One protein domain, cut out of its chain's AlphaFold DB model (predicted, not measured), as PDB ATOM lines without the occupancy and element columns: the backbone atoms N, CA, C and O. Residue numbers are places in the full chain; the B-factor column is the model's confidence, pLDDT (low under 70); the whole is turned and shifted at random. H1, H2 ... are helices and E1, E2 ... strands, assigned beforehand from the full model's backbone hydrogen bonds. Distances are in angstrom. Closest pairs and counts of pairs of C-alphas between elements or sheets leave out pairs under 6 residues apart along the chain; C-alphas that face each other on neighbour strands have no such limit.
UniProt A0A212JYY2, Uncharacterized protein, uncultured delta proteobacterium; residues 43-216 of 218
ATOM      1  N   GLU A  43     -33.157 -58.962  32.830       90.94
ATOM      2  CA  GLU A  43     -33.024 -57.937  31.803       90.94
ATOM      3  C   GLU A  43     -32.193 -56.754  32.313       90.94
ATOM      4  O   GLU A  43     -31.263 -56.322  31.635       90.94
ATOM      5  N   GLU A  44     -32.455 -56.283  33.535       91.12
ATOM      6  CA  GLU A  44     -31.666 -55.210  34.149       91.12
ATOM      7  C   GLU A  44     -30.217 -55.633  34.390       91.12
ATOM      8  O   GLU A  44     -29.301 -54.872  34.088       91.12
ATOM      9  N   ARG A  45     -29.994 -56.853  34.893       91.06
ATOM     10  CA  ARG A  45     -28.646 -57.393  35.106       91.06
ATOM     11  C   ARG A  45     -27.873 -57.472  33.796       91.06
ATOM     12  O   ARG A  45     -26.697 -57.133  33.757       91.06
ATOM     13  N   ARG A  46     -28.534 -57.892  32.716       92.94
ATOM     14  CA  ARG A  46     -27.924 -57.916  31.386       92.94
ATOM     15  C   ARG A  46     -27.507 -56.512  30.942       92.94
ATOM     16  O   ARG A  46     -26.363 -56.343  30.546       92.94
ATOM     17  N   ALA A  47     -28.392 -55.523  31.063       94.31
ATOM     18  CA  ALA A  47     -28.077 -54.142  30.692       94.31
ATOM     19  C   ALA A  47     -26.938 -53.548  31.543       94.31
ATOM     20  O   ALA A  47     -26.079 -52.843  31.022       94.31
ATOM     21  N   VAL A  48     -26.901 -53.857  32.845       94.19
ATOM     22  CA  VAL A  48     -25.799 -53.467  33.740       94.19
ATOM     23  C   VAL A  48     -24.482 -54.096  33.289       94.19
ATOM     24  O   VAL A  48     -23.485 -53.389  33.181       94.19
ATOM     25  N   ASN A  49     -24.475 -55.390  32.966       94.06
ATOM     26  CA  ASN A  49     -23.274 -56.075  32.492       94.06
ATOM     27  C   ASN A  49     -22.782 -55.518  31.149       94.06
ATOM     28  O   ASN A  49     -21.588 -55.295  31.005       94.06
ATOM     29  N   GLU A  50     -23.684 -55.252  30.200       95.75
ATOM     30  CA  GLU A  50     -23.343 -54.631  28.909       95.75
ATOM     31  C   GLU A  50     -22.738 -53.226  29.109       95.75
ATOM     32  O   GLU A  50     -21.770 -52.859  28.443       95.75
ATOM     33  N   ALA A  51     -23.255 -52.447  30.064       94.69
ATOM     34  CA  ALA A  51     -22.713 -51.131  30.400       94.69
ATOM     35  C   ALA A  51     -21.344 -51.198  31.103       94.69
ATOM     36  O   ALA A  51     -20.484 -50.362  30.828       94.69
ATOM     37  N   LEU A  52     -21.111 -52.185  31.979       93.81
ATOM     38  CA  LEU A  52     -19.784 -52.439  32.553       93.81
ATOM     39  C   LEU A  52     -18.790 -52.870  31.469       93.81
ATOM     40  O   LEU A  52     -17.688 -52.333  31.403       93.81
ATOM     41  N   GLU A  53     -19.192 -53.770  30.574       93.94
ATOM     42  CA  GLU A  53     -18.354 -54.230  29.464       93.94
ATOM     43  C   GLU A  53     -17.971 -53.075  28.531       93.94
ATOM     44  O   GLU A  53     -16.812 -52.961  28.135       93.94
ATOM     45  N   ALA A  54     -18.897 -52.150  28.256       94.31
ATOM     46  CA  ALA A  54     -18.608 -50.932  27.498       94.31
ATOM     47  C   ALA A  54     -17.553 -50.028  28.172       94.31
ATOM     48  O   ALA A  54     -16.888 -49.248  27.492       94.31
ATOM     49  N   LYS A  55     -17.371 -50.147  29.494       92.62
ATOM     50  CA  LYS A  55     -16.296 -49.503  30.267       92.62
ATOM     51  C   LYS A  55     -15.028 -50.360  30.380       92.62
ATOM     52  O   LYS A  55     -14.092 -49.972  31.071       92.62
ATOM     53  N   GLY A  56     -14.987 -51.532  29.744       92.81
ATOM     54  CA  GLY A  56     -13.906 -52.506  29.898       92.81
ATOM     55  C   GLY A  56     -13.900 -53.202  31.263       92.81
ATOM     56  O   GLY A  56     -12.864 -53.720  31.674       92.81
ATOM     57  N   LYS A  57     -15.031 -53.199  31.979       91.31
ATOM     58  CA  LYS A  57     -15.170 -53.748  33.331       91.31
ATOM     59  C   LYS A  57     -15.928 -55.066  33.337       91.31
ATOM     60  O   LYS A  57     -16.886 -55.269  32.596       91.31
ATOM     61  N   LEU A  58     -15.528 -55.945  34.251       90.69
ATOM     62  CA  LEU A  58     -16.287 -57.139  34.613       90.69
ATOM     63  C   LEU A  58     -17.156 -56.858  35.849       90.69
ATOM     64  O   LEU A  58     -16.760 -56.054  36.690       90.69
ATOM     65  N   PRO A  59     -18.295 -57.545  36.028       90.00
ATOM     66  CA  PRO A  59     -19.016 -57.578  37.298       90.00
ATOM     67  C   PRO A  59     -18.111 -57.768  38.522       90.00
ATOM     68  O   PRO A  59     -17.165 -58.559  38.493       90.00
ATOM     69  N   TRP A  60     -18.413 -57.070  39.617       88.12
ATOM     70  CA  TRP A  60     -17.627 -57.055  40.855       88.12
ATOM     71  C   TRP A  60     -17.378 -58.456  41.398       88.12
ATOM     72  O   TRP A  60     -16.247 -58.770  41.747       88.12
ATOM     73  N   ILE A  61     -18.376 -59.344  41.365       84.69
ATOM     74  CA  ILE A  61     -18.207 -60.739  41.802       84.69
ATOM     75  C   ILE A  61     -17.057 -61.470  41.081       84.69
ATOM     76  O   ILE A  61     -16.463 -62.377  41.652       84.69
ATOM     77  N   MET A  62     -16.723 -61.076  39.847       84.88
ATOM     78  CA  MET A  62     -15.606 -61.642  39.078       84.88
ATOM     79  C   MET A  62     -14.274 -60.916  39.307       84.88
ATOM     80  O   MET A  62     -13.222 -61.470  39.000       84.88
ATOM     81  N   ARG A  63     -14.308 -59.689  39.837       82.06
ATOM     82  CA  ARG A  63     -13.123 -58.907  40.235       82.06
ATOM     83  C   ARG A  63     -12.675 -59.224  41.665       82.06
ATOM     84  O   ARG A  63     -11.516 -59.032  42.026       82.06
ATOM     85  N   GLU A  64     -13.596 -59.722  42.479       74.06
ATOM     86  CA  GLU A  64     -13.385 -60.029  43.885       74.06
ATOM     87  C   GLU A  64     -12.495 -61.260  44.100       74.06
ATOM     88  O   GLU A  64     -12.745 -62.346  43.581       74.06
ATOM     89  N   LYS A  65     -11.469 -61.117  44.949       65.44
ATOM     90  CA  LYS A  65     -10.569 -62.223  45.340       65.44
ATOM     91  C   LYS A  65     -11.125 -63.085  46.491       65.44
ATOM     92  O   LYS A  65     -10.427 -63.970  46.979       65.44
ATOM     93  N   GLY A  66     -12.353 -62.827  46.954       61.16
ATOM     94  CA  GLY A  66     -12.981 -63.488  48.106       61.16
ATOM     95  C   GLY A  66     -14.405 -63.986  47.835       61.16
ATOM     96  O   GLY A  66     -15.013 -63.666  46.824       61.16
ATOM     97  N   THR A  67     -14.965 -64.768  48.764       56.28
ATOM     98  CA  THR A  67     -16.215 -65.530  48.550       56.28
ATOM     99  C   THR A  67     -17.505 -64.708  48.593       56.28
ATOM    100  O   THR A  67     -18.580 -65.271  48.396       56.28
ATOM    101  N   GLY A  68     -17.446 -63.411  48.920       65.69
ATOM    102  CA  GLY A  68     -18.653 -62.603  49.139       65.69
ATOM    103  C   GLY A  68     -19.561 -63.135  50.260       65.69
ATOM    104  O   GLY A  68     -20.707 -62.720  50.358       65.69
ATOM    105  N   ALA A  69     -19.097 -64.065  51.102       69.00
ATOM    106  CA  ALA A  69     -19.940 -64.750  52.076       69.00
ATOM    107  C   ALA A  69     -19.730 -64.214  53.500       69.00
ATOM    108  O   ALA A  69     -18.599 -64.058  53.963       69.00
ATOM    109  N   LEU A  70     -20.827 -63.991  54.225       67.62
ATOM    110  CA  LEU A  70     -20.831 -63.714  55.661       67.62
ATOM    111  C   LEU A  70     -21.394 -64.914  56.416       67.62
ATOM    112  O   LEU A  70     -22.516 -65.346  56.159       67.62
ATOM    113  N   THR A  71     -20.636 -65.425  57.387       68.12
ATOM    114  CA  THR A  71     -21.090 -66.498  58.283       68.12
ATOM    115  C   THR A  71     -21.390 -65.926  59.663       68.12
ATOM    116  O   THR A  71     -20.549 -65.249  60.257       68.12
ATOM    117  N   PHE A  72     -22.576 -66.205  60.207       63.91
ATOM    118  CA  PHE A  72     -22.938 -65.771  61.556       63.91
ATOM    119  C   PHE A  72     -22.590 -66.819  62.614       63.91
ATOM    120  O   PHE A  72     -22.717 -68.022  62.388       63.91
ATOM    121  N   LYS A  73     -22.250 -66.350  63.824       54.72
ATOM    122  CA  LYS A  73     -21.906 -67.193  64.987       54.72
ATOM    123  C   LYS A  73     -22.997 -68.207  65.395       54.72
ATOM    124  O   LYS A  73     -22.693 -69.118  66.151       54.72
ATOM    125  N   GLY A  74     -24.236 -68.059  64.915       57.88
ATOM    126  CA  GLY A  74     -25.368 -68.953  65.205       57.88
ATOM    127  C   GLY A  74     -25.672 -70.009  64.135       57.88
ATOM    128  O   GLY A  74     -26.683 -70.694  64.257       57.88
ATOM    129  N   GLY A  75     -24.841 -70.134  63.095       61.09
ATOM    130  CA  GLY A  75     -25.139 -70.975  61.936       61.09
ATOM    131  C   GLY A  75     -26.056 -70.246  60.954       61.09
ATOM    132  O   GLY A  75     -27.172 -69.848  61.276       61.09
ATOM    133  N   GLY A  76     -25.549 -70.009  59.751       69.50
ATOM    134  CA  GLY A  76     -26.225 -69.235  58.715       69.50
ATOM    135  C   GLY A  76     -25.199 -68.503  57.866       69.50
ATOM    136  O   GLY A  76     -24.322 -67.822  58.403       69.50
ATOM    137  N   MET A  77     -25.309 -68.672  56.553       79.00
ATOM    138  CA  MET A  77     -24.465 -68.018  55.563       79.00
ATOM    139  C   MET A  77     -25.332 -67.045  54.772       79.00
ATOM    140  O   MET A  77     -26.397 -67.432  54.289       79.00
ATOM    141  N   LEU A  78     -24.893 -65.795  54.658       81.62
ATOM    142  CA  LEU A  78     -25.422 -64.880  53.658       81.62
ATOM    143  C   LEU A  78     -24.408 -64.729  52.539       81.62
ATOM    144  O   LEU A  78     -23.206 -64.652  52.794       81.62
ATOM    145  N   THR A  79     -24.918 -64.639  51.322       84.94
ATOM    146  CA  THR A  79     -24.128 -64.325  50.137       84.94
ATOM    147  C   THR A  79     -24.343 -62.865  49.788       84.94
ATOM    148  O   THR A  79     -25.469 -62.364  49.818       84.94
ATOM    149  N   GLU A  80     -23.266 -62.161  49.495       86.62
ATOM    150  CA  GLU A  80     -23.350 -60.792  49.037       86.62
ATOM    151  C   GLU A  80     -23.947 -60.731  47.638       86.62
ATOM    152  O   GLU A  80     -23.559 -61.478  46.740       86.62
ATOM    153  N   ASN A  81     -24.874 -59.806  47.458       87.75
ATOM    154  CA  ASN A  81     -25.371 -59.399  46.171       87.75
ATOM    155  C   ASN A  81     -24.613 -58.144  45.714       87.75
ATOM    156  O   ASN A  81     -24.784 -57.060  46.276       87.75
ATOM    157  N   PHE A  82     -23.806 -58.309  44.669       89.00
ATOM    158  CA  PHE A  82     -23.002 -57.250  44.064       89.00
ATOM    159  C   PHE A  82     -23.775 -56.365  43.081       89.00
ATOM    160  O   PHE A  82     -23.271 -55.310  42.704       89.00
ATOM    161  N   ASP A  83     -25.014 -56.729  42.733       88.62
ATOM    162  CA  ASP A  83     -25.856 -56.017  41.764       88.62
ATOM    163  C   ASP A  83     -25.935 -54.515  42.011       88.62
ATOM    164  O   ASP A  83     -25.976 -53.721  41.078       88.62
ATOM    165  N   PHE A  84     -25.993 -54.124  43.282       87.12
ATOM    166  CA  PHE A  84     -26.105 -52.730  43.687       87.12
ATOM    167  C   PHE A  84     -24.861 -51.929  43.330       87.12
ATOM    168  O   PHE A  84     -24.970 -50.799  42.859       87.12
ATOM    169  N   LEU A  85     -23.689 -52.522  43.544       89.50
ATOM    170  CA  LEU A  85     -22.413 -51.898  43.241       89.50
ATOM    171  C   LEU A  85     -22.130 -51.939  41.734       89.50
ATOM    172  O   LEU A  85     -21.742 -50.918  41.171       89.50
ATOM    173  N   ASP A  86     -22.428 -53.063  41.077       91.62
ATOM    174  CA  ASP A  86     -22.358 -53.209  39.620       91.62
ATOM    175  C   ASP A  86     -23.246 -52.181  38.911       91.62
ATOM    176  O   ASP A  86     -22.790 -51.459  38.027       91.62
ATOM    177  N   ALA A  87     -24.506 -52.052  39.332       91.31
ATOM    178  CA  ALA A  87     -25.428 -51.077  38.764       91.31
ATOM    179  C   ALA A  87     -24.992 -49.637  39.037       91.31
ATOM    180  O   ALA A  87     -25.229 -48.772  38.194       91.31
ATOM    181  N   TYR A  88     -24.391 -49.367  40.199       91.06
ATOM    182  CA  TYR A  88     -23.871 -48.041  40.511       91.06
ATOM    183  C   TYR A  88     -22.748 -47.666  39.546       91.06
ATOM    184  O   TYR A  88     -22.874 -46.685  38.820       91.06
ATOM    185  N   GLU A  89     -21.697 -48.485  39.473       91.44
ATOM    186  CA  GLU A  89     -20.559 -48.233  38.588       91.44
ATOM    187  C   GLU A  89     -20.986 -48.207  37.120       91.44
ATOM    188  O   GLU A  89     -20.540 -47.339  36.385       91.44
ATOM    189  N   ALA A  90     -21.908 -49.068  36.683       92.25
ATOM    190  CA  ALA A  90     -22.421 -49.053  35.313       92.25
ATOM    191  C   ALA A  90     -23.100 -47.726  34.922       92.25
ATOM    192  O   ALA A  90     -23.055 -47.332  33.758       92.25
ATOM    193  N   ARG A  91     -23.750 -47.045  35.877       89.25
ATOM    194  CA  ARG A  91     -24.617 -45.880  35.617       89.25
ATOM    195  C   ARG A  91     -23.957 -44.531  35.891       89.25
ATOM    196  O   ARG A  91     -24.505 -43.515  35.470       89.25
ATOM    197  N   THR A  92     -22.833 -44.492  36.601       88.00
ATOM    198  CA  THR A  92     -22.110 -43.245  36.895       88.00
ATOM    199  C   THR A  92     -20.946 -43.027  35.932       88.00
ATOM    200  O   THR A  92     -20.633 -43.880  35.107       88.00
ATOM    201  N   SER A  93     -20.283 -41.873  36.006       84.44
ATOM    202  CA  SER A  93     -19.004 -41.634  35.318       84.44
ATOM    203  C   SER A  93     -17.812 -42.238  36.066       84.44
ATOM    204  O   SER A  93     -16.678 -42.127  35.598       84.44
ATOM    205  N   LEU A  94     -18.060 -42.873  37.214       83.31
ATOM    206  CA  LEU A  94     -17.029 -43.491  38.022       83.31
ATOM    207  C   LEU A  94     -16.341 -44.613  37.240       83.31
ATOM    208  O   LEU A  94     -16.993 -45.442  36.596       83.31
ATOM    209  N   ASP A  95     -15.017 -44.612  37.321       83.69
ATOM    210  CA  ASP A  95     -14.135 -45.621  36.747       83.69
ATOM    211  C   ASP A  95     -13.139 -46.034  37.833       83.69
ATOM    212  O   ASP A  95     -12.058 -45.458  37.984       83.69
ATOM    213  N   ILE A  96     -13.583 -46.963  38.683       89.06
ATOM    214  CA  ILE A  96     -12.759 -47.515  39.759       89.06
ATOM    215  C   ILE A  96     -11.770 -48.464  39.092       89.06
ATOM    216  O   ILE A  96     -12.172 -49.357  38.352       89.06
ATOM    217  N   ARG A  97     -10.470 -48.289  39.329       87.69
ATOM    218  CA  ARG A  97      -9.446 -49.169  38.747       87.69
ATOM    219  C   ARG A  97      -9.651 -50.600  39.240       87.69
ATOM    220  O   ARG A  97     -10.200 -50.792  40.315       87.69
ATOM    221  N   ASP A  98      -9.208 -51.587  38.463       84.50
ATOM    222  CA  ASP A  98      -9.233 -52.999  38.890       84.50
ATOM    223  C   ASP A  98      -7.921 -53.410  39.579       84.50
ATOM    224  O   ASP A  98      -7.875 -54.384  40.332       84.50
ATOM    225  N   GLU A  99      -6.863 -52.626  39.366       85.56
ATOM    226  CA  GLU A  99      -5.555 -52.813  39.978       85.56
ATOM    227  C   GLU A  99      -5.302 -51.774  41.071       85.56
ATOM    228  O   GLU A  99      -5.604 -50.583  40.925       85.56
ATOM    229  N   LYS A 100      -4.705 -52.242  42.171       85.69
ATOM    230  CA  LYS A 100      -4.301 -51.396  43.291       85.69
ATOM    231  C   LYS A 100      -3.245 -50.388  42.816       85.69
ATOM    232  O   LYS A 100      -2.232 -50.821  42.268       85.69
ATOM    233  N   PRO A 101      -3.430 -49.077  43.059       87.50
ATOM    234  CA  PRO A 101      -2.420 -48.087  42.714       87.50
ATOM    235  C   PRO A 101      -1.146 -48.297  43.543       87.50
ATOM    236  O   PRO A 101      -1.215 -48.670  44.719       87.50
ATOM    237  N   VAL A 102       0.012 -48.024  42.941       89.56
ATOM    238  CA  VAL A 102       1.306 -48.095  43.626       89.56
ATOM    239  C   VAL A 102       1.495 -46.841  44.484       89.56
ATOM    240  O   VAL A 102       1.322 -45.721  44.005       89.56
ATOM    241  N   PHE A 103       1.836 -47.019  45.762       88.62
ATOM    242  CA  PHE A 103       2.177 -45.925  46.677       88.62
ATOM    243  C   PHE A 103       3.690 -45.683  46.661       88.62
ATOM    244  O   PHE A 103       4.442 -46.651  46.660       88.62
ATOM    245  N   ASP A 104       4.116 -44.419  46.684       87.69
ATOM    246  CA  ASP A 104       5.523 -44.016  46.487       87.69
ATOM    247  C   ASP A 104       6.490 -44.601  47.540       87.69
ATOM    248  O   ASP A 104       7.460 -45.265  47.195       87.69
ATOM    249  N   ASP A 105       6.166 -44.467  48.831       83.12
ATOM    250  CA  ASP A 105       6.988 -44.961  49.954       83.12
ATOM    251  C   ASP A 105       6.337 -46.138  50.706       83.12
ATOM    252  O   ASP A 105       6.482 -46.258  51.923       83.12
ATOM    253  N   ASP A 106       5.543 -46.973  50.034       83.38
ATOM    254  CA  ASP A 106       4.540 -47.838  50.674       83.38
ATOM    255  C   ASP A 106       3.518 -47.041  51.510       83.38
ATOM    256  O   ASP A 106       3.700 -45.887  51.906       83.38
ATOM    257  N   TYR A 107       2.373 -47.655  51.801       85.25
ATOM    258  CA  TYR A 107       1.328 -46.980  52.575       85.25
ATOM    259  C   TYR A 107       1.756 -46.689  54.027       85.25
ATOM    260  O   TYR A 107       1.475 -45.621  54.578       85.25
ATOM    261  N   ALA A 108       2.449 -47.641  54.659       84.62
ATOM    262  CA  ALA A 108       2.762 -47.601  56.089       84.62
ATOM    263  C   ALA A 108       3.626 -46.394  56.496       84.62
ATOM    264  O   ALA A 108       3.492 -45.910  57.619       84.62
ATOM    265  N   ASN A 109       4.457 -45.881  55.584       84.06
ATOM    266  CA  ASN A 109       5.322 -44.722  55.825       84.06
ATOM    267  C   ASN A 109       4.609 -43.376  55.597       84.06
ATOM    268  O   ASN A 109       5.168 -42.314  55.871       84.06
ATOM    269  N   GLN A 110       3.374 -43.402  55.085       86.12
ATOM    270  CA  GLN A 110       2.636 -42.206  54.674       86.12
ATOM    271  C   GLN A 110       1.365 -41.957  55.498       86.12
ATOM    272  O   GLN A 110       0.882 -40.826  55.539       86.12
ATOM    273  N   GLN A 111       0.849 -42.974  56.193       81.81
ATOM    274  CA  GLN A 111      -0.329 -42.840  57.053       81.81
ATOM    275  C   GLN A 111      -0.135 -41.804  58.181       81.81
ATOM    276  O   GLN A 111       0.954 -41.635  58.728       81.81
ATOM    277  N   GLY A 112      -1.212 -41.113  58.558       80.31
ATOM    278  CA  GLY A 112      -1.250 -40.101  59.614       80.31
ATOM    279  C   GLY A 112      -0.977 -38.663  59.160       80.31
ATOM    280  O   GLY A 112      -1.159 -37.739  59.960       80.31
ATOM    281  N   LYS A 113      -0.572 -38.450  57.899       86.50
ATOM    282  CA  LYS A 113      -0.425 -37.116  57.293       86.50
ATOM    283  C   LYS A 113      -1.797 -36.470  57.063       86.50
ATOM    284  O   LYS A 113      -2.768 -37.162  56.779       86.50
ATOM    285  N   ALA A 114      -1.865 -35.142  57.161       88.69
ATOM    286  CA  ALA A 114      -3.087 -34.372  56.930       88.69
ATOM    287  C   ALA A 114      -2.779 -33.015  56.284       88.69
ATOM    288  O   ALA A 114      -1.820 -32.346  56.676       88.69
ATOM    289  N   ASP A 115      -3.638 -32.578  55.367       91.88
ATOM    290  CA  ASP A 115      -3.568 -31.278  54.697       91.88
ATOM    291  C   ASP A 115      -4.929 -30.549  54.760       91.88
ATOM    292  O   ASP A 115      -5.845 -30.938  55.492       91.88
ATOM    293  N   THR A 116      -5.067 -29.427  54.053       92.50
ATOM    294  CA  THR A 116      -6.325 -28.663  54.034       92.50
ATOM    295  C   THR A 116      -7.475 -29.440  53.387       92.50
ATOM    296  O   THR A 116      -8.609 -29.355  53.867       92.50
ATOM    297  N   LEU A 117      -7.201 -30.185  52.317       92.88
ATOM    298  CA  LEU A 117      -8.208 -30.890  51.529       92.88
ATOM    299  C   LEU A 117      -8.643 -32.187  52.221       92.88
ATOM    300  O   LEU A 117      -9.840 -32.467  52.272       92.88
ATOM    301  N   SER A 118      -7.722 -32.892  52.881       94.12
ATOM    302  CA  SER A 118      -8.031 -34.038  53.735       94.12
ATOM    303  C   SER A 118      -8.960 -33.627  54.879       94.12
ATOM    304  O   SER A 118      -9.978 -34.272  55.099       94.12
ATOM    305  N   ARG A 119      -8.713 -32.480  55.531       94.50
ATOM    306  CA  ARG A 119      -9.598 -31.941  56.584       94.50
ATOM    307  C   ARG A 119     -10.970 -31.512  56.062       94.50
ATOM    308  O   ARG A 119     -11.951 -31.553  56.806       94.50
ATOM    309  N   LEU A 120     -11.053 -31.029  54.821       95.06
ATOM    310  CA  LEU A 120     -12.335 -30.725  54.177       95.06
ATOM    311  C   LEU A 120     -13.119 -32.010  53.910       95.06
ATOM    312  O   LEU A 120     -14.300 -32.078  54.256       95.06
ATOM    313  N   LEU A 121     -12.445 -33.028  53.377       95.69
ATOM    314  CA  LEU A 121     -13.030 -34.338  53.126       95.69
ATOM    315  C   LEU A 121     -13.482 -35.006  54.431       95.69
ATOM    316  O   LEU A 121     -14.612 -35.475  54.506       95.69
ATOM    317  N   GLU A 122     -12.674 -34.960  55.493       95.69
ATOM    318  CA  GLU A 122     -13.038 -35.442  56.835       95.69
ATOM    319  C   GLU A 122     -14.345 -34.816  57.335       95.69
ATOM    320  O   GLU A 122     -15.250 -35.528  57.773       95.69
ATOM    321  N   ARG A 123     -14.475 -33.483  57.250       95.12
ATOM    322  CA  ARG A 123     -15.698 -32.780  57.672       95.12
ATOM    323  C   ARG A 123     -16.905 -33.177  56.830       95.12
ATOM    324  O   ARG A 123     -17.986 -33.368  57.385       95.12
ATOM    325  N   HIS A 124     -16.727 -33.304  55.517       95.69
ATOM    326  CA  HIS A 124     -17.801 -33.702  54.608       95.69
ATOM    327  C   HIS A 124     -18.279 -35.128  54.878       95.69
ATOM    328  O   HIS A 124     -19.480 -35.353  55.014       95.69
ATOM    329  N   LEU A 125     -17.347 -36.073  55.027       94.94
ATOM    330  CA  LEU A 125     -17.643 -37.461  55.382       94.94
ATOM    331  C   LEU A 125     -18.341 -37.540  56.743       94.94
ATOM    332  O   LEU A 125     -19.356 -38.216  56.866       94.94
ATOM    333  N   ALA A 126     -17.865 -36.808  57.751       93.56
ATOM    334  CA  ALA A 126     -18.476 -36.811  59.081       93.56
ATOM    335  C   ALA A 126     -19.908 -36.251  59.095       93.56
ATOM    336  O   ALA A 126     -20.723 -36.680  59.912       93.56
ATOM    337  N   ALA A 127     -20.208 -35.291  58.215       94.31
ATOM    338  CA  ALA A 127     -21.528 -34.676  58.104       94.31
ATOM    339  C   ALA A 127     -22.506 -35.494  57.247       94.31
ATOM    340  O   ALA A 127     -23.704 -35.500  57.530       94.31
ATOM    341  N   SER A 128     -22.003 -36.162  56.207       93.50
ATOM    342  CA  SER A 128     -22.836 -36.725  55.137       93.50
ATOM    343  C   SER A 128     -22.881 -38.250  55.134       93.50
ATOM    344  O   SER A 128     -23.870 -38.829  54.682       93.50
ATOM    345  N   LEU A 129     -21.838 -38.917  55.635       90.38
ATOM    346  CA  LEU A 129     -21.774 -40.369  55.625       90.38
ATOM    347  C   LEU A 129     -22.549 -40.942  56.824       90.38
ATOM    348  O   LEU A 129     -22.264 -40.596  57.973       90.38
ATOM    349  N   PRO A 130     -23.503 -41.865  56.605       87.12
ATOM    350  CA  PRO A 130     -24.230 -42.505  57.702       87.12
ATOM    351  C   PRO A 130     -23.373 -43.520  58.478       87.12
ATOM    352  O   PRO A 130     -23.780 -43.986  59.543       87.12
ATOM    353  N   PHE A 131     -22.192 -43.863  57.961       86.88
ATOM    354  CA  PHE A 131     -21.282 -44.858  58.519       86.88
ATOM    355  C   PHE A 131     -20.074 -44.183  59.177       86.88
ATOM    356  O   PHE A 131     -19.588 -43.170  58.673       86.88
ATOM    357  N   PRO A 132     -19.541 -44.732  60.283       88.88
ATOM    358  CA  PRO A 132     -18.267 -44.268  60.809       88.88
ATOM    359  C   PRO A 132     -17.142 -44.582  59.815       88.88
ATOM    360  O   PRO A 132     -17.076 -45.687  59.270       88.88
ATOM    361  N   PHE A 133     -16.232 -43.629  59.637       92.56
ATOM    362  CA  PHE A 133     -15.014 -43.793  58.850       92.56
ATOM    363  C   PHE A 133     -13.786 -43.477  59.705       92.56
ATOM    364  O   PHE A 133     -13.879 -42.835  60.759       92.56
ATOM    365  N   LYS A 134     -12.622 -43.946  59.263       91.50
ATOM    366  CA  LYS A 134     -11.347 -43.667  59.920       91.50
ATOM    367  C   LYS A 134     -10.174 -43.788  58.955       91.50
ATOM    368  O   LYS A 134     -10.290 -44.466  57.941       91.50
ATOM    369  N   ALA A 135      -9.047 -43.186  59.301       88.88
ATOM    370  CA  ALA A 135      -7.773 -43.513  58.684       88.88
ATOM    371  C   ALA A 135      -7.342 -44.910  59.146       88.88
ATOM    372  O   ALA A 135      -7.812 -45.404  60.181       88.88
ATOM    373  N   LEU A 136      -6.406 -45.538  58.432       84.00
ATOM    374  CA  LEU A 136      -5.793 -46.767  58.943       84.00
ATOM    375  C   LEU A 136      -5.032 -46.489  60.252       84.00
ATOM    376  O   LEU A 136      -5.088 -47.299  61.176       84.00
ATOM    377  N   ALA A 137      -4.433 -45.301  60.374       78.31
ATOM    378  CA  ALA A 137      -3.689 -44.879  61.559       78.31
ATOM    379  C   ALA A 137      -4.544 -44.320  62.719       78.31
ATOM    380  O   ALA A 137      -4.018 -44.137  63.818       78.31
ATOM    381  N   GLY A 138      -5.836 -44.010  62.532       83.25
ATOM    382  CA  GLY A 138      -6.638 -43.391  63.600       83.25
ATOM    383  C   GLY A 138      -8.069 -43.008  63.221       83.25
ATOM    384  O   GLY A 138      -8.431 -42.975  62.053       83.25
ATOM    385  N   GLU A 139      -8.905 -42.714  64.219       84.75
ATOM    386  CA  GLU A 139     -10.346 -42.473  64.039       84.75
ATOM    387  C   GLU A 139     -10.692 -41.134  63.370       84.75
ATOM    388  O   GLU A 139     -10.040 -40.126  63.632       84.75
ATOM    389  N   SER A 140     -11.771 -41.120  62.568       85.31
ATOM    390  CA  SER A 140     -12.334 -39.922  61.911       85.31
ATOM    391  C   SER A 140     -11.303 -39.089  61.141       85.31
ATOM    392  O   SER A 140     -11.307 -37.861  61.209       85.31
ATOM    393  N   ARG A 141     -10.397 -39.771  60.439       90.94
ATOM    394  CA  ARG A 141      -9.298 -39.167  59.687       90.94
ATOM    395  C   ARG A 141      -9.246 -39.661  58.252       90.94
ATOM    396  O   ARG A 141      -9.783 -40.723  57.938       90.94
ATOM    397  N   VAL A 142      -8.575 -38.879  57.416       94.19
ATOM    398  CA  VAL A 142      -8.220 -39.226  56.043       94.19
ATOM    399  C   VAL A 142      -6.706 -39.084  55.895       94.19
ATOM    400  O   VAL A 142      -6.163 -37.997  56.090       94.19
ATOM    401  N   ASP A 143      -6.040 -40.183  55.553       93.31
ATOM    402  CA  ASP A 143      -4.599 -40.221  55.318       93.31
ATOM    403  C   ASP A 143      -4.261 -39.567  53.974       93.31
ATOM    404  O   ASP A 143      -4.946 -39.787  52.975       93.31
ATOM    405  N   VAL A 144      -3.190 -38.773  53.950       93.94
ATOM    406  CA  VAL A 144      -2.644 -38.167  52.728       93.94
ATOM    407  C   VAL A 144      -1.438 -38.976  52.267       93.94
ATOM    408  O   VAL A 144      -0.449 -39.084  52.993       93.94
ATOM    409  N   VAL A 145      -1.510 -39.531  51.060       92.75
ATOM    410  CA  VAL A 145      -0.468 -40.386  50.476       92.75
ATOM    411  C   VAL A 145      -0.118 -39.930  49.064       92.75
ATOM    412  O   VAL A 145      -0.919 -39.278  48.404       92.75
ATOM    413  N   THR A 146       1.058 -40.304  48.582       91.75
ATOM    414  CA  THR A 146       1.521 -40.068  47.214       91.75
ATOM    415  C   THR A 146       1.503 -41.378  46.435       91.75
ATOM    416  O   THR A 146       1.943 -42.422  46.931       91.75
ATOM    417  N   LEU A 147       0.977 -41.331  45.212       89.75
ATOM    418  CA  LEU A 147       0.982 -42.454  44.275       89.75
ATOM    419  C   LEU A 147       2.229 -42.403  43.386       89.75
ATOM    420  O   LEU A 147       2.493 -41.368  42.773       89.75
ATOM    421  N   ALA A 148       2.943 -43.523  43.272       85.31
ATOM    422  CA  ALA A 148       4.228 -43.623  42.576       85.31
ATOM    423  C   ALA A 148       4.111 -43.328  41.073       85.31
ATOM    424  O   ALA A 148       4.886 -42.554  40.519       85.31
ATOM    425  N   ASP A 149       3.088 -43.886  40.420       75.81
ATOM    426  CA  ASP A 149       2.966 -43.853  38.956       75.81
ATOM    427  C   ASP A 149       2.702 -42.446  38.386       75.81
ATOM    428  O   ASP A 149       2.842 -42.226  37.184       75.81
ATOM    429  N   TYR A 150       2.301 -41.488  39.233       66.19
ATOM    430  CA  TYR A 150       1.864 -40.158  38.793       66.19
ATOM    431  C   TYR A 150       2.358 -38.998  39.674       66.19
ATOM    432  O   TYR A 150       2.067 -37.849  39.355       66.19
ATOM    433  N   GLY A 151       3.031 -39.265  40.803       67.50
ATOM    434  CA  GLY A 151       3.376 -38.244  41.806       67.50
ATOM    435  C   GLY A 151       2.158 -37.570  42.457       67.50
ATOM    436  O   GLY A 151       2.289 -36.542  43.118       67.50
ATOM    437  N   ASN A 152       0.962 -38.130  42.251       82.56
ATOM    438  CA  ASN A 152      -0.297 -37.531  42.672       82.56
ATOM    439  C   ASN A 152      -0.565 -37.763  44.149       82.56
ATOM    440  O   ASN A 152      -0.474 -38.894  44.633       82.56
ATOM    441  N   THR A 153      -1.026 -36.711  44.819       90.88
ATOM    442  CA  THR A 153      -1.626 -36.822  46.143       90.88
ATOM    443  C   THR A 153      -2.946 -37.587  46.053       90.88
ATOM    444  O   THR A 153      -3.801 -37.320  45.203       90.88
ATOM    445  N   ALA A 154      -3.123 -38.537  46.957       93.12
ATOM    446  CA  ALA A 154      -4.345 -39.278  47.162       93.12
ATOM    447  C   ALA A 154      -4.736 -39.270  48.641       93.12
ATOM    448  O   ALA A 154      -3.913 -39.129  49.546       93.12
ATOM    449  N   TYR A 155      -6.028 -39.439  48.861       94.69
ATOM    450  CA  TYR A 155      -6.682 -39.383  50.152       94.69
ATOM    451  C   TYR A 155      -7.264 -40.753  50.462       94.69
ATOM    452  O   TYR A 155      -8.058 -41.277  49.676       94.69
ATOM    453  N   VAL A 156      -6.861 -41.335  51.590       94.75
ATOM    454  CA  VAL A 156      -7.185 -42.716  51.950       94.75
ATOM    455  C   VAL A 156      -7.921 -42.780  53.278       94.75
ATOM    456  O   VAL A 156      -7.507 -42.195  54.275       94.75
ATOM    457  N   PHE A 157      -9.023 -43.520  53.309       95.06
ATOM    458  CA  PHE A 157      -9.756 -43.815  54.538       95.06
ATOM    459  C   PHE A 157     -10.482 -45.153  54.420       95.06
ATOM    460  O   PHE A 157     -10.645 -45.696  53.327       95.06
ATOM    461  N   ILE A 158     -10.939 -45.683  55.552       94.00
ATOM    462  CA  ILE A 158     -11.627 -46.966  55.640       94.00
ATOM    463  C   ILE A 158     -13.004 -46.855  56.298       94.00
ATOM    464  O   ILE A 158     -13.231 -46.041  57.199       94.00
ATOM    465  N   VAL A 159     -13.909 -47.740  55.879       92.00
ATOM    466  CA  VAL A 159     -15.209 -48.008  56.508       92.00
ATOM    467  C   VAL A 159     -15.241 -49.479  56.919       92.00
ATOM    468  O   VAL A 159     -15.012 -50.371  56.102       92.00
ATOM    469  N   ASN A 160     -15.510 -49.759  58.195       86.56
ATOM    470  CA  ASN A 160     -15.516 -51.136  58.694       86.56
ATOM    471  C   ASN A 160     -16.748 -51.912  58.198       86.56
ATOM    472  O   ASN A 160     -17.873 -51.409  58.209       86.56
ATOM    473  N   LYS A 161     -16.556 -53.199  57.901       83.88
ATOM    474  CA  LYS A 161     -17.595 -54.180  57.558       83.88
ATOM    475  C   LYS A 161     -18.375 -54.641  58.794       83.88
ATOM    476  O   LYS A 161     -18.486 -55.831  59.075       83.88
ATOM    477  N   THR A 162     -18.889 -53.712  59.594       72.19
ATOM    478  CA  THR A 162     -19.645 -54.066  60.805       72.19
ATOM    479  C   THR A 162     -21.117 -54.340  60.482       72.19
ATOM    480  O   THR A 162     -21.747 -53.500  59.821       72.19
ATOM    481  N   PRO A 163     -21.701 -55.447  60.990       63.62
ATOM    482  CA  PRO A 163     -23.138 -55.693  60.916       63.62
ATOM    483  C   PRO A 163     -23.942 -54.526  61.502       63.62
ATOM    484  O   PRO A 163     -23.599 -54.008  62.564       63.62
ATOM    485  N   GLY A 164     -25.009 -54.113  60.815       64.50
ATOM    486  CA  GLY A 164     -25.948 -53.090  61.291       64.50
ATOM    487  C   GLY A 164     -25.631 -51.648  60.884       64.50
ATOM    488  O   GLY A 164     -26.552 -50.841  60.863       64.50
ATOM    489  N   ASN A 165     -24.384 -51.337  60.506       68.56
ATOM    490  CA  ASN A 165     -24.044 -50.018  59.959       68.56
ATOM    491  C   ASN A 165     -23.826 -50.078  58.452       68.56
ATOM    492  O   ASN A 165     -24.434 -49.301  57.745       68.56
ATOM    493  N   PHE A 166     -23.002 -51.004  57.963       84.06
ATOM    494  CA  PHE A 166     -22.559 -51.005  56.563       84.06
ATOM    495  C   PHE A 166     -23.071 -52.205  55.748       84.06
ATOM    496  O   PHE A 166     -22.984 -52.219  54.526       84.06
ATOM    497  N   VAL A 167     -23.613 -53.215  56.437       85.00
ATOM    498  CA  VAL A 167     -24.202 -54.437  55.869       85.00
ATOM    499  C   VAL A 167     -25.719 -54.296  55.858       85.00
ATOM    500  O   VAL A 167     -26.325 -54.207  56.929       85.00
ATOM    501  N   ILE A 168     -26.331 -54.344  54.678       84.56
ATOM    502  CA  ILE A 168     -27.780 -54.256  54.495       84.56
ATOM    503  C   ILE A 168     -28.314 -55.613  54.045       84.56
ATOM    504  O   ILE A 168     -27.883 -56.174  53.040       84.56
ATOM    505  N   ARG A 169     -29.255 -56.173  54.808       82.69
ATOM    506  CA  ARG A 169     -29.880 -57.457  54.478       82.69
ATOM    507  C   ARG A 169     -30.965 -57.252  53.424       82.69
ATOM    508  O   ARG A 169     -31.835 -56.408  53.616       82.69
ATOM    509  N   ILE A 170     -30.933 -58.059  52.367       81.31
ATOM    510  CA  ILE A 170     -31.940 -58.043  51.296       81.31
ATOM    511  C   ILE A 170     -33.043 -59.043  51.634       81.31
ATOM    512  O   ILE A 170     -34.219 -58.700  51.697       81.31
ATOM    513  N   ASP A 171     -32.649 -60.289  51.901       82.25
ATOM    514  CA  ASP A 171     -33.565 -61.382  52.205       82.25
ATOM    515  C   ASP A 171     -32.928 -62.393  53.177       82.25
ATOM    516  O   ASP A 171     -31.952 -62.108  53.879       82.25
ATOM    517  N   LYS A 172     -33.514 -63.591  53.287       76.25
ATOM    518  CA  LYS A 172     -33.034 -64.615  54.218       76.25
ATOM    519  C   LYS A 172     -31.625 -65.133  53.898       76.25
ATOM    520  O   LYS A 172     -30.962 -65.527  54.855       76.25
ATOM    521  N   GLY A 173     -31.197 -65.106  52.637       83.31
ATOM    522  CA  GLY A 173     -29.920 -65.620  52.138       83.31
ATOM    523  C   GLY A 173     -28.968 -64.563  51.565       83.31
ATOM    524  O   GLY A 173     -27.797 -64.879  51.369       83.31
ATOM    525  N   HIS A 174     -29.424 -63.325  51.346       85.00
ATOM    526  CA  HIS A 174     -28.625 -62.289  50.685       85.00
ATOM    527  C   HIS A 174     -28.482 -60.989  51.485       85.00
ATOM    528  O   HIS A 174     -29.372 -60.573  52.237       85.00
ATOM    529  N   PHE A 175     -27.355 -60.314  51.273       86.69
ATOM    530  CA  PHE A 175     -27.056 -58.976  51.788       86.69
ATOM    531  C   PHE A 175     -26.266 -58.171  50.756       86.69
ATOM    532  O   PHE A 175     -25.814 -58.737  49.774       86.69
ATOM    533  N   TYR A 176     -26.049 -56.882  50.986       87.19
ATOM    534  CA  TYR A 176     -25.025 -56.110  50.284       87.19
ATOM    535  C   TYR A 176     -24.286 -55.185  51.254       87.19
ATOM    536  O   TYR A 176     -24.814 -54.844  52.320       87.19
ATOM    537  N   TYR A 177     -23.055 -54.799  50.917       88.88
ATOM    538  CA  TYR A 177     -22.401 -53.666  51.570       88.88
ATOM    539  C   TYR A 177     -22.812 -52.374  50.873       88.88
ATOM    540  O   TYR A 177     -22.717 -52.283  49.651       88.88
ATOM    541  N   ASP A 178     -23.220 -51.354  51.629       89.38
ATOM    542  CA  ASP A 178     -23.673 -50.077  51.058       89.38
ATOM    543  C   ASP A 178     -22.507 -49.159  50.630       89.38
ATOM    544  O   ASP A 178     -22.424 -47.976  50.968       89.38
ATOM    545  N   VAL A 179     -21.571 -49.739  49.871       91.62
ATOM    546  CA  VAL A 179     -20.487 -49.044  49.168       91.62
ATOM    547  C   VAL A 179     -21.031 -47.923  48.265       91.62
ATOM    548  O   VAL A 179     -20.453 -46.834  48.315       91.62
ATOM    549  N   PRO A 180     -22.147 -48.095  47.515       91.06
ATOM    550  CA  PRO A 180     -22.722 -47.024  46.696       91.06
ATOM    551  C   PRO A 180     -22.986 -45.716  47.454       91.06
ATOM    552  O   PRO A 180     -22.698 -44.641  46.934       91.06
ATOM    553  N   THR A 181     -23.466 -45.771  48.701       91.06
ATOM    554  CA  THR A 181     -23.671 -44.559  49.517       91.06
ATOM    555  C   THR A 181     -22.360 -43.822  49.822       91.06
ATOM    556  O   THR A 181     -22.328 -42.586  49.820       91.06
ATOM    557  N   VAL A 182     -21.264 -44.553  50.058       93.44
ATOM    558  CA  VAL A 182     -19.935 -43.946  50.245       93.44
ATOM    559  C   VAL A 182     -19.483 -43.281  48.948       93.44
ATOM    560  O   VAL A 182     -19.113 -42.109  48.968       93.44
ATOM    561  N   LEU A 183     -19.583 -43.991  47.820       93.81
ATOM    562  CA  LEU A 183     -19.197 -43.478  46.501       93.81
ATOM    563  C   LEU A 183     -19.973 -42.210  46.136       93.81
ATOM    564  O   LEU A 183     -19.362 -41.214  45.764       93.81
ATOM    565  N   LYS A 184     -21.287 -42.191  46.367       91.81
ATOM    566  CA  LYS A 184     -22.130 -41.012  46.133       91.81
ATOM    567  C   LYS A 184     -21.718 -39.811  46.980       91.81
ATOM    568  O   LYS A 184     -21.745 -38.672  46.520       91.81
ATOM    569  N   THR A 185     -21.349 -40.061  48.235       93.50
ATOM    570  CA  THR A 185     -20.878 -39.012  49.150       93.50
ATOM    571  C   THR A 185     -19.543 -38.432  48.674       93.50
ATOM    572  O   THR A 185     -19.333 -37.223  48.788       93.50
ATOM    573  N   LEU A 186     -18.665 -39.278  48.121       94.25
ATOM    574  CA  LEU A 186     -17.394 -38.871  47.527       94.25
ATOM    575  C   LEU A 186     -17.586 -38.095  46.224       94.25
ATOM    576  O   LEU A 186     -16.986 -37.035  46.088       94.25
ATOM    577  N   GLU A 187     -18.438 -38.554  45.307       92.00
ATOM    578  CA  GLU A 187     -18.747 -37.832  44.063       92.00
ATOM    579  C   GLU A 187     -19.285 -36.428  44.357       92.00
ATOM    580  O   GLU A 187     -18.754 -35.451  43.843       92.00
ATOM    581  N   ALA A 188     -20.225 -36.296  45.300       92.25
ATOM    582  CA  ALA A 188     -20.733 -34.986  45.712       92.25
ATOM    583  C   ALA A 188     -19.640 -34.064  46.289       92.25
ATOM    584  O   ALA A 188     -19.700 -32.845  46.123       92.25
ATOM    585  N   PHE A 189     -18.638 -34.623  46.980       93.56
ATOM    586  CA  PHE A 189     -17.484 -33.849  47.438       93.56
ATOM    587  C   PHE A 189     -16.596 -33.426  46.266       93.56
ATOM    588  O   PHE A 189     -16.197 -32.267  46.198       93.56
ATOM    589  N   ILE A 190     -16.290 -34.354  45.360       92.50
ATOM    590  CA  ILE A 190     -15.435 -34.133  44.191       92.50
ATOM    591  C   ILE A 190     -16.029 -33.036  43.297       92.50
ATOM    592  O   ILE A 190     -15.325 -32.085  42.962       92.50
ATOM    593  N   ASP A 191     -17.331 -33.095  43.015       91.19
ATOM    594  CA  ASP A 191     -18.045 -32.097  42.207       91.19
ATOM    595  C   ASP A 191     -17.962 -30.682  42.808       91.19
ATOM    596  O   ASP A 191     -17.899 -29.687  42.086       91.19
ATOM    597  N   GLY A 192     -17.931 -30.583  44.142       91.25
ATOM    598  CA  GLY A 192     -17.809 -29.318  44.871       91.25
ATOM    599  C   GLY A 192     -16.372 -28.835  45.094       91.25
ATOM    600  O   GLY A 192     -16.179 -27.708  45.554       91.25
ATOM    601  N   ASN A 193     -15.360 -29.656  44.799       89.81
ATOM    602  CA  ASN A 193     -13.957 -29.363  45.098       89.81
ATOM    603  C   ASN A 193     -13.097 -29.549  43.839       89.81
ATOM    604  O   ASN A 193     -12.537 -30.626  43.635       89.81
ATOM    605  N   PRO A 194     -12.903 -28.488  43.026       85.12
ATOM    606  CA  PRO A 194     -12.171 -28.559  41.761       85.12
ATOM    607  C   PRO A 194     -10.783 -29.212  41.808       85.12
ATOM    608  O   PRO A 194     -10.431 -29.819  40.799       85.12
ATOM    609  N   PRO A 195      -9.996 -29.138  42.904       88.38
ATOM    610  CA  PRO A 195      -8.722 -29.851  43.001       88.38
ATOM    611  C   PRO A 195      -8.837 -31.381  43.001       88.38
ATOM    612  O   PRO A 195      -7.834 -32.044  42.777       88.38
ATOM    613  N   MET A 196     -10.009 -31.963  43.256       89.94
ATOM    614  CA  MET A 196     -10.217 -33.416  43.264       89.94
ATOM    615  C   MET A 196     -10.526 -33.943  41.857       89.94
ATOM    616  O   MET A 196     -11.196 -33.260  41.081       89.94
ATOM    617  N   ASP A 197     -10.042 -35.146  41.526       87.31
ATOM    618  CA  ASP A 197     -10.325 -35.812  40.243       87.31
ATOM    619  C   ASP A 197     -11.431 -36.861  40.384       87.31
ATOM    620  O   ASP A 197     -12.559 -36.630  39.962       87.31
ATOM    621  N   ARG A 198     -11.119 -38.018  40.981       87.12
ATOM    622  CA  ARG A 198     -12.053 -39.147  41.083       87.12
ATOM    623  C   ARG A 198     -11.703 -40.095  42.225       87.12
ATOM    624  O   ARG A 198     -10.588 -40.079  42.753       87.12
ATOM    625  N   VAL A 199     -12.643 -40.972  42.574       87.44
ATOM    626  CA  VAL A 199     -12.322 -42.190  43.333       87.44
ATOM    627  C   VAL A 199     -11.591 -43.134  42.388       87.44
ATOM    628  O   VAL A 199     -12.115 -43.467  41.330       87.44
ATOM    629  N   ILE A 200     -10.378 -43.539  42.752       88.88
ATOM    630  CA  ILE A 200      -9.522 -44.343  41.870       88.88
ATOM    631  C   ILE A 200      -9.461 -45.809  42.272       88.88
ATOM    632  O   ILE A 200      -9.148 -46.648  41.434       88.88
ATOM    633  N   TRP A 201      -9.729 -46.127  43.539       91.38
ATOM    634  CA  TRP A 201      -9.592 -47.485  44.046       91.38
ATOM    635  C   TRP A 201     -10.488 -47.719  45.258       91.38
ATOM    636  O   TRP A 201     -10.623 -46.851  46.126       91.38
ATOM    637  N   VAL A 202     -11.070 -48.916  45.311       92.06
ATOM    638  CA  VAL A 202     -11.801 -49.431  46.466       92.06
ATOM    639  C   VAL A 202     -11.198 -50.785  46.819       92.06
ATOM    640  O   VAL A 202     -11.408 -51.766  46.113       92.06
ATOM    641  N   GLU A 203     -10.428 -50.845  47.906       88.25
ATOM    642  CA  GLU A 203      -9.882 -52.110  48.397       88.25
ATOM    643  C   GLU A 203     -10.878 -52.753  49.344       88.25
ATOM    644  O   GLU A 203     -11.302 -52.156  50.335       88.25
ATOM    645  N   ARG A 204     -11.209 -54.007  49.073       85.81
ATOM    646  CA  ARG A 204     -11.988 -54.819  49.985       85.81
ATOM    647  C   ARG A 204     -11.062 -55.723  50.789       85.81
ATOM    648  O   ARG A 204     -10.569 -56.726  50.285       85.81
ATOM    649  N   ASP A 205     -10.909 -55.413  52.067       83.12
ATOM    650  CA  ASP A 205     -10.215 -56.271  53.024       83.12
ATOM    651  C   ASP A 205     -11.219 -57.196  53.737       83.12
ATOM    652  O   ASP A 205     -12.435 -57.048  53.614       83.12
ATOM    653  N   THR A 206     -10.743 -58.150  54.529       79.56
ATOM    654  CA  THR A 206     -11.556 -59.005  55.403       79.56
ATOM    655  C   THR A 206     -12.513 -58.186  56.273       79.56
ATOM    656  O   THR A 206     -13.688 -58.532  56.387       79.56
ATOM    657  N   ASN A 207     -12.039 -57.073  56.848       83.94
ATOM    658  CA  ASN A 207     -12.773 -56.342  57.891       83.94
ATOM    659  C   ASN A 207     -13.222 -54.927  57.506       83.94
ATOM    660  O   ASN A 207     -13.999 -54.321  58.245       83.94
ATOM    661  N   PHE A 208     -12.768 -54.385  56.379       88.38
ATOM    662  CA  PHE A 208     -13.084 -53.019  55.963       88.38
ATOM    663  C   PHE A 208     -13.130 -52.880  54.440       88.38
ATOM    664  O   PHE A 208     -12.713 -53.775  53.705       88.38
ATOM    665  N   PHE A 209     -13.648 -51.745  53.986       91.19
ATOM    666  CA  PHE A 209     -13.397 -51.211  52.653       91.19
ATOM    667  C   PHE A 209     -12.521 -49.976  52.782       91.19
ATOM    668  O   PHE A 209     -12.802 -49.123  53.623       91.19
ATOM    669  N   MET A 210     -11.468 -49.898  51.979       92.69
ATOM    670  CA  MET A 210     -10.598 -48.735  51.872       92.69
ATOM    671  C   MET A 210     -10.912 -47.995  50.590       92.69
ATOM    672  O   MET A 210     -10.990 -48.600  49.527       92.69
ATOM    673  N   PHE A 211     -11.058 -46.686  50.694       94.81
ATOM    674  CA  PHE A 211     -11.338 -45.801  49.579       94.81
ATOM    675  C   PHE A 211     -10.106 -44.952  49.323       94.81
ATOM    676  O   PHE A 211      -9.544 -44.390  50.262       94.81
ATOM    677  N   VAL A 212      -9.705 -44.855  48.058       93.81
ATOM    678  CA  VAL A 212      -8.618 -43.983  47.614       93.81
ATOM    679  C   VAL A 212      -9.188 -42.973  46.632       93.81
ATOM    680  O   VAL A 212      -9.718 -43.338  45.578       93.81
ATOM    681  N   VAL A 213      -9.076 -41.695  46.979       93.69
ATOM    682  CA  VAL A 213      -9.562 -40.580  46.164       93.69
ATOM    683  C   VAL A 213      -8.379 -39.742  45.712       93.69
ATOM    684  O   VAL A 213      -7.553 -39.356  46.531       93.69
ATOM    685  N   GLN A 214      -8.276 -39.477  44.416       90.94
ATOM    686  CA  GLN A 214      -7.120 -38.812  43.822       90.94
ATOM    687  C   GLN A 214      -7.359 -37.308  43.655       90.94
ATOM    688  O   GLN A 214      -8.434 -36.876  43.229       90.94
ATOM    689  N   GLN A 215      -6.332 -36.514  43.961       90.12
ATOM    690  CA  GLN A 215      -6.255 -35.112  43.564       90.12
ATOM    691  C   GLN A 215      -5.899 -35.007  42.072       90.12
ATOM    692  O   GLN A 215      -5.141 -35.827  41.554       90.12
ATOM    693  N   LYS A 216      -6.416 -33.991  41.376       84.31
ATOM    694  CA  LYS A 216      -5.970 -33.655  40.019       84.31
ATOM    695  C   LYS A 216      -4.476 -33.348  40.015       84.31
ATOM    696  O   LYS A 216      -3.962 -32.736  40.955       84.31
TER     697      LYS A 216
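This is residues 43 to 216 of the 218 residues of an uncharacterized protein of uncultured delta proteobacterium (UniProt A0A212JYY2). A strongly twisted slab of four strands, E3 E4 E8 E7, has helices H4 and H5 over one face, making two layers. Beyond the first residues of H5 lies a smaller part, a curled sheet of four short strands, E1 E2 E6 E5, grazed by H3, which H1 crosses. The 174 printed residues hold, along the chain, H1 H2 E1 E2 H3 H4 E3 E4 E5 E6 H5 E7 E8; the class is mixed, helices and strands. The large sheet is antiparallel throughout, the small one mixed. The whole is compact, with a radius of gyration of the C-alphas of 16.4 A and spans of 44 by 40 by 29 A.

H1, residues 43 to 54, touches H3, residues 83 to 91, at a steep tilt of 52 degrees; the closest C-alphas, of Leu 52 and Ala 90, are 5.1 A apart. H2, residues 60 to 63, is close to H3 but not clearly touching, with C-alphas 60 and 86 at 6.2 A. E1, residues 69 to 71, and E2, residues 77 to 80, form a hairpin, with N 70 and O 78 at 2.9 A. E6, residues 174 to 177, is parallel to E2, with N 175 and O 79 at 3.1 A, and forms a hairpin with E5, residues 167 to 169, with N 168 and O 176 at 2.8 A. H3 only grazes this sheet, with its residues 83 to 85. H4, residues 116 to 128, and H5, residues 179 to 192, touch at a steep tilt of 50 degrees; the closest C-alphas, of Ser 128 and Thr 185, are 6.7 A apart. H5 touches H3 with residues 179 to 180 alone, C-alphas 85 and 180 being closest at 6.0 A. E3, residues 143 to 147, and E4, residues 152 to 160, form a hairpin, with N 145 and O 154 at 2.9 A. E8, residues 208 to 215, is antiparallel to E4, with N 155 and O 213 at 2.8 A, and forms a hairpin with E7, residues 196 to 204, with N 203 and O 210 at 2.8 A. H4 and H5 are on the same face of this sheet, at heights of 10.6 A and 9.1 A. In H1, H3, H4 and H5 every O i to N i+4 pair is within hydrogen-bond range; H2 is too short for one.

H1 begins at C-alpha 43, (-33.024, -57.937, 31.803), and E8 ends at C-alpha 215, (-6.255, -35.112, 43.564). E4 is 26.0 A long, E8 22.8 A, E7 22.5 A, H5 20.4 A and H4 18.4 A.

The C-alphas farthest apart, of Gly 75 and Pro 194, are 48.7 A apart. The printed part has no cut. The links H3 to H4 and H4 to E3 are long. Residues 65 to 76, 150 to 151 and 163 to 165 have pLDDT under 70.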